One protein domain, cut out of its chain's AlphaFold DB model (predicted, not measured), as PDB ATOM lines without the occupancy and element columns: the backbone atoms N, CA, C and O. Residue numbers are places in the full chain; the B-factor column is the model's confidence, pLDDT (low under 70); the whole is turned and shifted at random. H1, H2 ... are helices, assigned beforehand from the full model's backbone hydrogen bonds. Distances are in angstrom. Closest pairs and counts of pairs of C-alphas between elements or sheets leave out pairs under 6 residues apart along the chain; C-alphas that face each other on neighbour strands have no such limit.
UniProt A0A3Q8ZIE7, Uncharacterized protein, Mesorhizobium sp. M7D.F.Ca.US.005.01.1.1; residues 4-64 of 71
ATOM      1  N   ILE A   4      -0.617 -15.019  30.453       68.06
ATOM      2  CA  ILE A   4      -0.054 -13.857  29.747       68.06
ATOM      3  C   ILE A   4      -0.571 -12.536  30.330       68.06
ATOM      4  O   ILE A   4       0.206 -11.602  30.518       68.06
ATOM      5  N   GLU A   5      -1.866 -12.443  30.641       64.25
ATOM      6  CA  GLU A   5      -2.452 -11.245  31.256       64.25
ATOM      7  C   GLU A   5      -1.881 -11.010  32.659       64.25
ATOM      8  O   GLU A   5      -1.528  -9.881  33.003       64.25
ATOM      9  N   THR A   6      -1.703 -12.079  33.440       67.19
ATOM     10  CA  THR A   6      -1.080 -12.019  34.770       67.19
ATOM     11  C   THR A   6       0.383 -11.574  34.689       67.19
ATOM     12  O   THR A   6       0.792 -10.674  35.424       67.19
ATOM     13  N   ALA A   7       1.163 -12.124  33.751       68.00
ATOM     14  CA  ALA A   7       2.551 -11.717  33.527       68.00
ATOM     15  C   ALA A   7       2.669 -10.252  33.059       68.00
ATOM     16  O   ALA A   7       3.548  -9.518  33.514       68.00
ATOM     17  N   ARG A   8       1.753  -9.793  32.195       71.25
ATOM     18  CA  ARG A   8       1.694  -8.398  31.728       71.25
ATOM     19  C   ARG A   8       1.338  -7.432  32.857       71.25
ATOM     20  O   ARG A   8       1.932  -6.360  32.942       71.25
ATOM     21  N   SER A   9       0.415  -7.827  33.732       81.00
ATOM     22  CA  SER A   9       0.045  -7.067  34.929       81.00
ATOM     23  C   SER A   9       1.227  -6.930  35.897       81.00
ATOM     24  O   SER A   9       1.523  -5.832  36.363       81.00
ATOM     25  N   HIS A  10       1.990  -8.008  36.108       85.75
ATOM     26  CA  HIS A  10       3.200  -7.966  36.931       85.75
ATOM     27  C   HIS A  10       4.282  -7.048  36.335       85.75
ATOM     28  O   HIS A  10       4.860  -6.219  37.038       85.75
ATOM     29  N   ALA A  11       4.524  -7.137  35.023       89.69
ATOM     30  CA  ALA A  11       5.462  -6.254  34.329       89.69
ATOM     31  C   ALA A  11       5.050  -4.775  34.416       89.69
ATOM     32  O   ALA A  11       5.904  -3.906  34.595       89.69
ATOM     33  N   LEU A  12       3.749  -4.485  34.322       89.12
ATOM     34  CA  LEU A  12       3.225  -3.137  34.517       89.12
ATOM     35  C   LEU A  12       3.446  -2.656  35.958       89.12
ATOM     36  O   LEU A  12       3.909  -1.536  36.150       89.12
ATOM     37  N   GLY A  13       3.192  -3.508  36.954       92.56
ATOM     38  CA  GLY A  13       3.446  -3.202  38.363       92.56
ATOM     39  C   GLY A  13       4.904  -2.822  38.636       92.56
ATOM     40  O   GLY A  13       5.159  -1.798  39.267       92.56
ATOM     41  N   MET A  14       5.861  -3.580  38.086       94.50
ATOM     42  CA  MET A  14       7.292  -3.262  38.206       94.50
ATOM     43  C   MET A  14       7.645  -1.918  37.560       94.50
ATOM     44  O   MET A  14       8.378  -1.131  38.151       94.50
ATOM     45  N   ARG A  15       7.093  -1.616  36.376       92.19
ATOM     46  CA  ARG A  15       7.314  -0.323  35.704       92.19
ATOM     47  C   ARG A  15       6.762   0.850  36.507       92.19
ATOM     48  O   ARG A  15       7.393   1.897  36.560       92.19
ATOM     49  N   VAL A  16       5.596   0.681  37.132       92.00
ATOM     50  CA  VAL A  16       5.007   1.711  37.998       92.00
ATOM     51  C   VAL A  16       5.866   1.934  39.243       92.00
ATOM     52  O   VAL A  16       6.061   3.078  39.637       92.00
ATOM     53  N   ALA A  17       6.394   0.869  39.854       94.88
ATOM     54  CA  ALA A  17       7.276   0.983  41.014       94.88
ATOM     55  C   ALA A  17       8.601   1.690  40.673       94.88
ATOM     56  O   ALA A  17       8.992   2.615  41.379       94.88
ATOM     57  N   ASP A  18       9.242   1.312  39.563       96.19
ATOM     58  CA  ASP A  18      10.465   1.959  39.065       96.19
ATOM     59  C   ASP A  18      10.241   3.447  38.746       96.19
ATOM     60  O   ASP A  18      11.029   4.302  39.147       96.19
ATOM     61  N   LEU A  19       9.122   3.784  38.090       93.19
ATOM     62  CA  LEU A  19       8.772   5.176  37.810       93.19
ATOM     63  C   LEU A  19       8.558   5.983  39.097       93.19
ATOM     64  O   LEU A  19       9.039   7.109  39.185       93.19
ATOM     65  N   LYS A  20       7.876   5.416  40.101       93.69
ATOM     66  CA  LYS A  20       7.691   6.077  41.403       93.69
ATOM     67  C   LYS A  20       9.021   6.356  42.098       93.69
ATOM     68  O   LYS A  20       9.215   7.473  42.559       93.69
ATOM     69  N   ALA A  21       9.943   5.393  42.107       97.06
ATOM     70  CA  ALA A  21      11.268   5.584  42.697       97.06
ATOM     71  C   ALA A  21      12.041   6.729  42.014       97.06
ATOM     72  O   ALA A  21      12.605   7.583  42.689       97.06
ATOM     73  N   LYS A  22      11.990   6.807  40.677       96.38
ATOM     74  CA  LYS A  22      12.602   7.906  39.908       96.38
ATOM     75  C   LYS A  22      11.948   9.260  40.180       96.38
ATOM     76  O   LYS A  22      12.639  10.271  40.228       96.38
ATOM     77  N   MET A  23      10.624   9.292  40.349       95.75
ATOM     78  CA  MET A  23       9.915  10.516  40.732       95.75
ATOM     79  C   MET A  23      10.345  10.996  42.118       95.75
ATOM     80  O   MET A  23      10.594  12.185  42.286       95.75
ATOM     81  N   GLU A  24      10.463  10.087  43.089       96.12
ATOM     82  CA  GLU A  24      10.923  10.411  44.443       96.12
ATOM     83  C   GLU A  24      12.366  10.935  44.442       96.12
ATOM     84  O   GLU A  24      12.634  11.972  45.048       96.12
ATOM     85  N   GLU A  25      13.275  10.279  43.714       97.56
ATOM     86  CA  GLU A  25      14.674  10.708  43.564       97.56
ATOM     87  C   GLU A  25      14.790  12.109  42.945       97.56
ATOM     88  O   GLU A  25      15.571  12.938  43.412       97.56
ATOM     89  N   ALA A  26      13.976  12.398  41.928       97.12
ATOM     90  CA  ALA A  26      13.948  13.687  41.243       97.12
ATOM     91  C   ALA A  26      13.061  14.744  41.931       97.12
ATOM     92  O   ALA A  26      12.893  15.832  41.386       97.12
ATOM     93  N   GLN A  27      12.482  14.439  43.101       97.00
ATOM     94  CA  GLN A  27      11.542  15.306  43.830       97.00
ATOM     95  C   GLN A  27      10.313  15.738  43.008       97.00
ATOM     96  O   GLN A  27       9.711  16.776  43.279       97.00
ATOM     97  N   ILE A  28       9.906  14.928  42.029       96.06
ATOM     98  CA  ILE A  28       8.744  15.201  41.184       96.06
ATOM     99  C   ILE A  28       7.470  14.965  41.991       96.06
ATOM    100  O   ILE A  28       7.157  13.853  42.426       96.06
ATOM    101  N   THR A  29       6.693  16.022  42.140       95.06
ATOM    102  CA  THR A  29       5.418  16.029  42.839       95.06
ATOM    103  C   THR A  29       4.290  15.437  41.990       95.06
ATOM    104  O   THR A  29       4.315  15.403  40.756       95.06
ATOM    105  N   GLU A  30       3.208  15.034  42.659       92.38
ATOM    106  CA  GLU A  30       1.966  14.649  41.982       92.38
ATOM    107  C   GLU A  30       1.412  15.794  41.108       92.38
ATOM    108  O   GLU A  30       0.847  15.548  40.041       92.38
ATOM    109  N   GLY A  31       1.585  17.048  41.542       93.88
ATOM    110  CA  GLY A  31       1.161  18.235  40.799       93.88
ATOM    111  C   GLY A  31       1.896  18.387  39.468       93.88
ATOM    112  O   GLY A  31       1.253  18.578  38.435       93.88
ATOM    113  N   GLU A  32       3.220  18.231  39.475       94.12
ATOM    114  CA  GLU A  32       4.055  18.269  38.268       94.12
ATOM    115  C   GLU A  32       3.715  17.122  37.315       94.12
ATOM    116  O   GLU A  32       3.543  17.347  36.117       94.12
ATOM    117  N   MET A  33       3.492  15.912  37.837       92.88
ATOM    118  CA  MET A  33       3.086  14.773  37.009       92.88
ATOM    119  C   MET A  33       1.691  14.969  36.386       92.88
ATOM    120  O   MET A  33       1.463  14.618  35.227       92.88
ATOM    121  N   LYS A  34       0.748  15.587  37.113       90.44
ATOM    122  CA  LYS A  34      -0.564  15.976  36.564       90.44
ATOM    123  C   LYS A  34      -0.440  17.042  35.477       90.44
ATOM    124  O   LYS A  34      -1.172  16.980  34.491       90.44
ATOM    125  N   ALA A  35       0.450  18.020  35.649       89.75
ATOM    126  CA  ALA A  35       0.716  19.034  34.633       89.75
ATOM    127  C   ALA A  35       1.319  18.401  33.371       89.75
ATOM    128  O   ALA A  35       0.796  18.619  32.279       89.75
ATOM    129  N   PHE A  36       2.322  17.534  33.538       87.75
ATOM    130  CA  PHE A  36       2.904  16.749  32.451       87.75
ATOM    131  C   PHE A  36       1.838  15.942  31.703       87.75
ATOM    132  O   PHE A  36       1.762  16.026  30.483       87.75
ATOM    133  N   HIS A  37       0.950  15.235  32.410       86.94
ATOM    134  CA  HIS A  37      -0.119  14.459  31.775       86.94
ATOM    135  C   HIS A  37      -1.063  15.326  30.927       86.94
ATOM    136  O   HIS A  37      -1.453  14.919  29.837       86.94
ATOM    137  N   LYS A  38      -1.432  16.526  31.398       88.44
ATOM    138  CA  LYS A  38      -2.274  17.455  30.622       88.44
ATOM    139  C   LYS A  38      -1.588  17.883  29.328       88.44
ATOM    140  O   LYS A  38      -2.221  17.874  28.279       88.44
ATOM    141  N   VAL A  39      -0.308  18.236  29.412       85.62
ATOM    142  CA  VAL A  39       0.511  18.628  28.259       85.62
ATOM    143  C   VAL A  39       0.655  17.454  27.286       85.62
ATOM    144  O   VAL A  39       0.338  17.590  26.109       85.62
ATOM    145  N   ALA A  40       1.005  16.272  27.794       85.62
ATOM    146  CA  ALA A  40       1.116  15.039  27.025       85.62
ATOM    147  C   ALA A  40      -0.199  14.633  26.341       85.62
ATOM    148  O   ALA A  40      -0.166  14.114  25.234       85.62
ATOM    149  N   ALA A  41      -1.357  14.880  26.958       85.12
ATOM    150  CA  ALA A  41      -2.661  14.607  26.352       85.12
ATOM    151  C   ALA A  41      -3.024  15.583  25.217       85.12
ATOM    152  O   ALA A  41      -3.849  15.247  24.373       85.12
ATOM    153  N   ILE A  42      -2.443  16.789  25.215       83.62
ATOM    154  CA  ILE A  42      -2.626  17.791  24.154       83.62
ATOM    155  C   ILE A  42      -1.645  17.539  23.005       83.62
ATOM    156  O   ILE A  42      -2.033  17.642  21.845       83.62
ATOM    157  N   MET A  43      -0.387  17.234  23.337       83.56
ATOM    158  CA  MET A  43       0.681  16.959  22.367       83.56
ATOM    159  C   MET A  43       0.531  15.580  21.736       83.56
ATOM    160  O   MET A  43       0.820  15.397  20.561       83.56
ATOM    161  N   GLY A  44       0.058  14.613  22.519       77.94
ATOM    162  CA  GLY A  44      -0.245  13.283  22.046       77.94
ATOM    163  C   GLY A  44      -1.334  13.347  20.989       77.94
ATOM    164  O   GLY A  44      -2.466  13.747  21.273       77.94
ATOM    165  N   ASP A  45      -1.023  12.892  19.781       67.00
ATOM    166  CA  ASP A  45      -2.074  12.578  18.825       67.00
ATOM    167  C   ASP A  45      -2.999  11.486  19.414       67.00
ATOM    168  O   ASP A  45      -2.728  10.890  20.461       67.00
ATOM    169  N   ARG A  46      -4.130  11.175  18.768       59.38
ATOM    170  CA  ARG A  46      -5.079  10.152  19.271       59.38
ATOM    171  C   ARG A  46      -4.461   8.749  19.458       59.38
ATOM    172  O   ARG A  46      -5.176   7.836  19.867       59.38
ATOM    173  N   GLN A  47      -3.179   8.553  19.140       66.25
ATOM    174  CA  GLN A  47      -2.425   7.319  19.344       66.25
ATOM    175  C   GLN A  47      -1.481   7.393  20.561       66.25
ATOM    176  O   GLN A  47      -0.800   6.408  20.849       66.25
ATOM    177  N   GLY A  48      -1.468   8.511  21.298       68.81
ATOM    178  CA  GLY A  48      -0.669   8.698  22.509       68.81
ATOM    179  C   GLY A  48       0.826   8.831  22.231       68.81
ATOM    180  O   GLY A  48       1.636   8.458  23.081       68.81
ATOM    181  N   ARG A  49       1.194   9.298  21.034       79.38
ATOM    182  CA  ARG A  49       2.584   9.502  20.622       79.38
ATOM    183  C   ARG A  49       2.923  10.981  20.697       79.38
ATOM    184  O   ARG A  49       2.162  11.802  20.206       79.38
ATOM    185  N   ILE A  50       4.051  11.280  21.327       86.00
ATOM    186  CA  ILE A  50       4.653  12.610  21.354       86.00
ATOM    187  C   ILE A  50       5.908  12.509  20.494       86.00
ATOM    188  O   ILE A  50       6.772  11.675  20.782       86.00
ATOM    189  N   GLU A  51       5.988  13.305  19.435       86.56
ATOM    190  CA  GLU A  51       7.145  13.326  18.550       86.56
ATOM    191  C   GLU A  51       8.301  14.106  19.193       86.56
ATOM    192  O   GLU A  51       8.122  14.922  20.100       86.56
ATOM    193  N   SER A  52       9.527  13.863  18.725       85.00
ATOM    194  CA  SER A  52      10.702  14.583  19.247       85.00
ATOM    195  C   SER A  52      10.605  16.091  19.001       85.00
ATOM    196  O   SER A  52      10.978  16.879  19.870       85.00
ATOM    197  N   ASP A  53      10.035  16.489  17.861       86.88
ATOM    198  CA  ASP A  53       9.797  17.893  17.523       86.88
ATOM    199  C   ASP A  53       8.801  18.554  18.485       86.88
ATOM    200  O   ASP A  53       8.966  19.726  18.818       86.88
ATOM    201  N   ASP A  54       7.826  17.804  19.013       85.56
ATOM    202  CA  ASP A  54       6.882  18.321  20.006       85.56
ATOM    203  C   ASP A  54       7.602  18.650  21.326       85.56
ATOM    204  O   ASP A  54       7.346  19.686  21.944       85.56
ATOM    205  N   LEU A  55       8.549  17.806  21.754       87.00
ATOM    206  CA  LEU A  55       9.365  18.058  22.950       87.00
ATOM    207  C   LEU A  55      10.280  19.277  22.768       87.00
ATOM    208  O   LEU A  55      10.462  20.060  23.702       87.00
ATOM    209  N   ILE A  56      10.820  19.461  21.561       87.75
ATOM    210  CA  ILE A  56      11.593  20.653  21.204       87.75
ATOM    211  C   ILE A  56      10.684  21.887  21.245       87.75
ATOM    212  O   ILE A  56      11.028  22.873  21.897       87.75
ATOM    213  N   ALA A  57       9.497  21.833  20.639       87.12
ATOM    214  CA  ALA A  57       8.524  22.921  20.678       87.12
ATOM    215  C   ALA A  57       8.125  23.297  22.118       87.12
ATOM    216  O   ALA A  57       8.056  24.483  22.444       87.12
ATOM    217  N   ALA A  58       7.937  22.312  23.004       84.62
ATOM    218  CA  ALA A  58       7.613  22.546  24.411       84.62
ATOM    219  C   ALA A  58       8.690  23.374  25.141       84.62
ATOM    220  O   ALA A  58       8.346  24.220  25.968       84.62
ATOM    221  N   SER A  59       9.971  23.190  24.796       82.69
ATOM    222  CA  SER A  59      11.078  23.974  25.370       82.69
ATOM    223  C   SER A  59      11.062  25.453  24.970       82.69
ATOM    224  O   SER A  59      11.492  26.302  25.741       82.69
ATOM    225  N   PHE A  60      10.493  25.798  23.813       86.56
ATOM    226  CA  PHE A  60      10.321  27.201  23.422       86.56
ATOM    227  C   PHE A  60       9.122  27.858  24.113       86.56
ATOM    228  O   PHE A  60       9.112  29.069  24.323       86.56
ATOM    229  N   VAL A  61       8.107  27.079  24.500       79.00
ATOM    230  CA  VAL A  61       6.938  27.611  25.216       79.00
ATOM    231  C   VAL A  61       7.332  28.089  26.614       79.00
ATOM    232  O   VAL A  61       6.870  29.148  27.036       79.00
ATOM    233  N   THR A  62       8.222  27.375  27.310       68.56
ATOM    234  CA  THR A  62       8.679  27.764  28.655       68.56
ATOM    235  C   THR A  62       9.351  29.133  28.691       68.56
ATOM    236  O   THR A  62       9.160  29.862  29.660       68.56
ATOM    237  N   ASP A  63      10.035  29.530  27.616       65.00
ATOM    238  CA  ASP A  63      10.699  30.837  27.511       65.00
ATOM    239  C   ASP A  63       9.722  31.994  27.231       65.00
ATOM    240  O   ASP A  63      10.059  33.165  27.405       65.00
ATOM    241  N   THR A  64       8.499  31.679  26.800       63.06
ATOM    242  CA  THR A  64       7.485  32.667  26.388       63.06
ATOM    243  C   THR A  64       6.359  32.853  27.399       63.06
ATOM    244  O   THR A  64       5.578  33.800  27.283       63.06
TER     245      THR A  64
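AT A GLANCE: This is residues 4 to 64 of the 71 residues of an uncharacterized protein of Mesorhizobium sp. M7D.F.Ca.US.005.01.1.1 (UniProt A0A3Q8ZIE7). Picture an open zigzag of three helices: the long helix H1 makes one arm, H2 turns back from its far end, and H3 turns again beyond the foot of H2. The zigzag is loosely formed, with no helix touching another; most of H1, residues 4 to 19, sticks out as a free arm, and H2 and H3 are near each other. The printed part has 61 residues with three named helices, in the order H1, H2, H3, and no named strand; its class is all helix. It is loose, with a radius of gyration of the C-alphas of 14.7 A, and elongated, spanning 45 by 29 by 17 A.

HOW THE PARTS SIT: Begin with H1, residues 4 to 25, which touches no helix. Its residues 4 to 19 stand free, with no C-alpha 8 or more residues away along the chain within 10 A. A tight link of 4 residues takes you to H2, residues 30 to 43; H1 and H2 are apart, with no C-alpha of the one within 8 A of the other. A short link of 8 residues then leads to H3, residues 52 to 62. H2 and H3 are close but not clearly touching, with 1 pair of C-alphas within 8 A: the closest, those of Met 43 and Asp 54, are 6.8 A apart. Their centres are 14.1 A apart, and they run opposite ways at a steep tilt of 58 degrees. H1 and H3 are apart. Look along the backbones: in H1 and H2 every O i to N i+4 pair is within hydrogen-bond range, and in H3 6 of 7 are.

IN THESE COORDINATES: Find C-alpha 4 at (-0.054, -13.857, 29.747); from there H1 runs 31.8 A to C-alpha 25 at (14.674, 10.708, 43.564). Next find Glu 30, whose C-alpha is at (1.966, 14.649, 41.982); H2 covers 19.8 A from there to the C-alpha of Met 43. H3 begins at Ser 52 and ends 16.3 A away at C-alpha 62, at (8.679, 27.764, 28.655).

THE WHOLE: The two C-alphas farthest apart are those of the first and last printed residues, Ile 4 and Thr 64, at 47.3 A. Set aside residues 4 to 19 and 59 to 64, which stand free, and you find a body of 39 residues spanning 29 by 17 by 14 A. The printed part has no cut, and neither link is long. Read the B-factor column for confidence: the mean pLDDT of the printed part is 84.9, and it falls under 70 at residues 4 to 7, 45 to 48 and 62 to 64 of this predicted model.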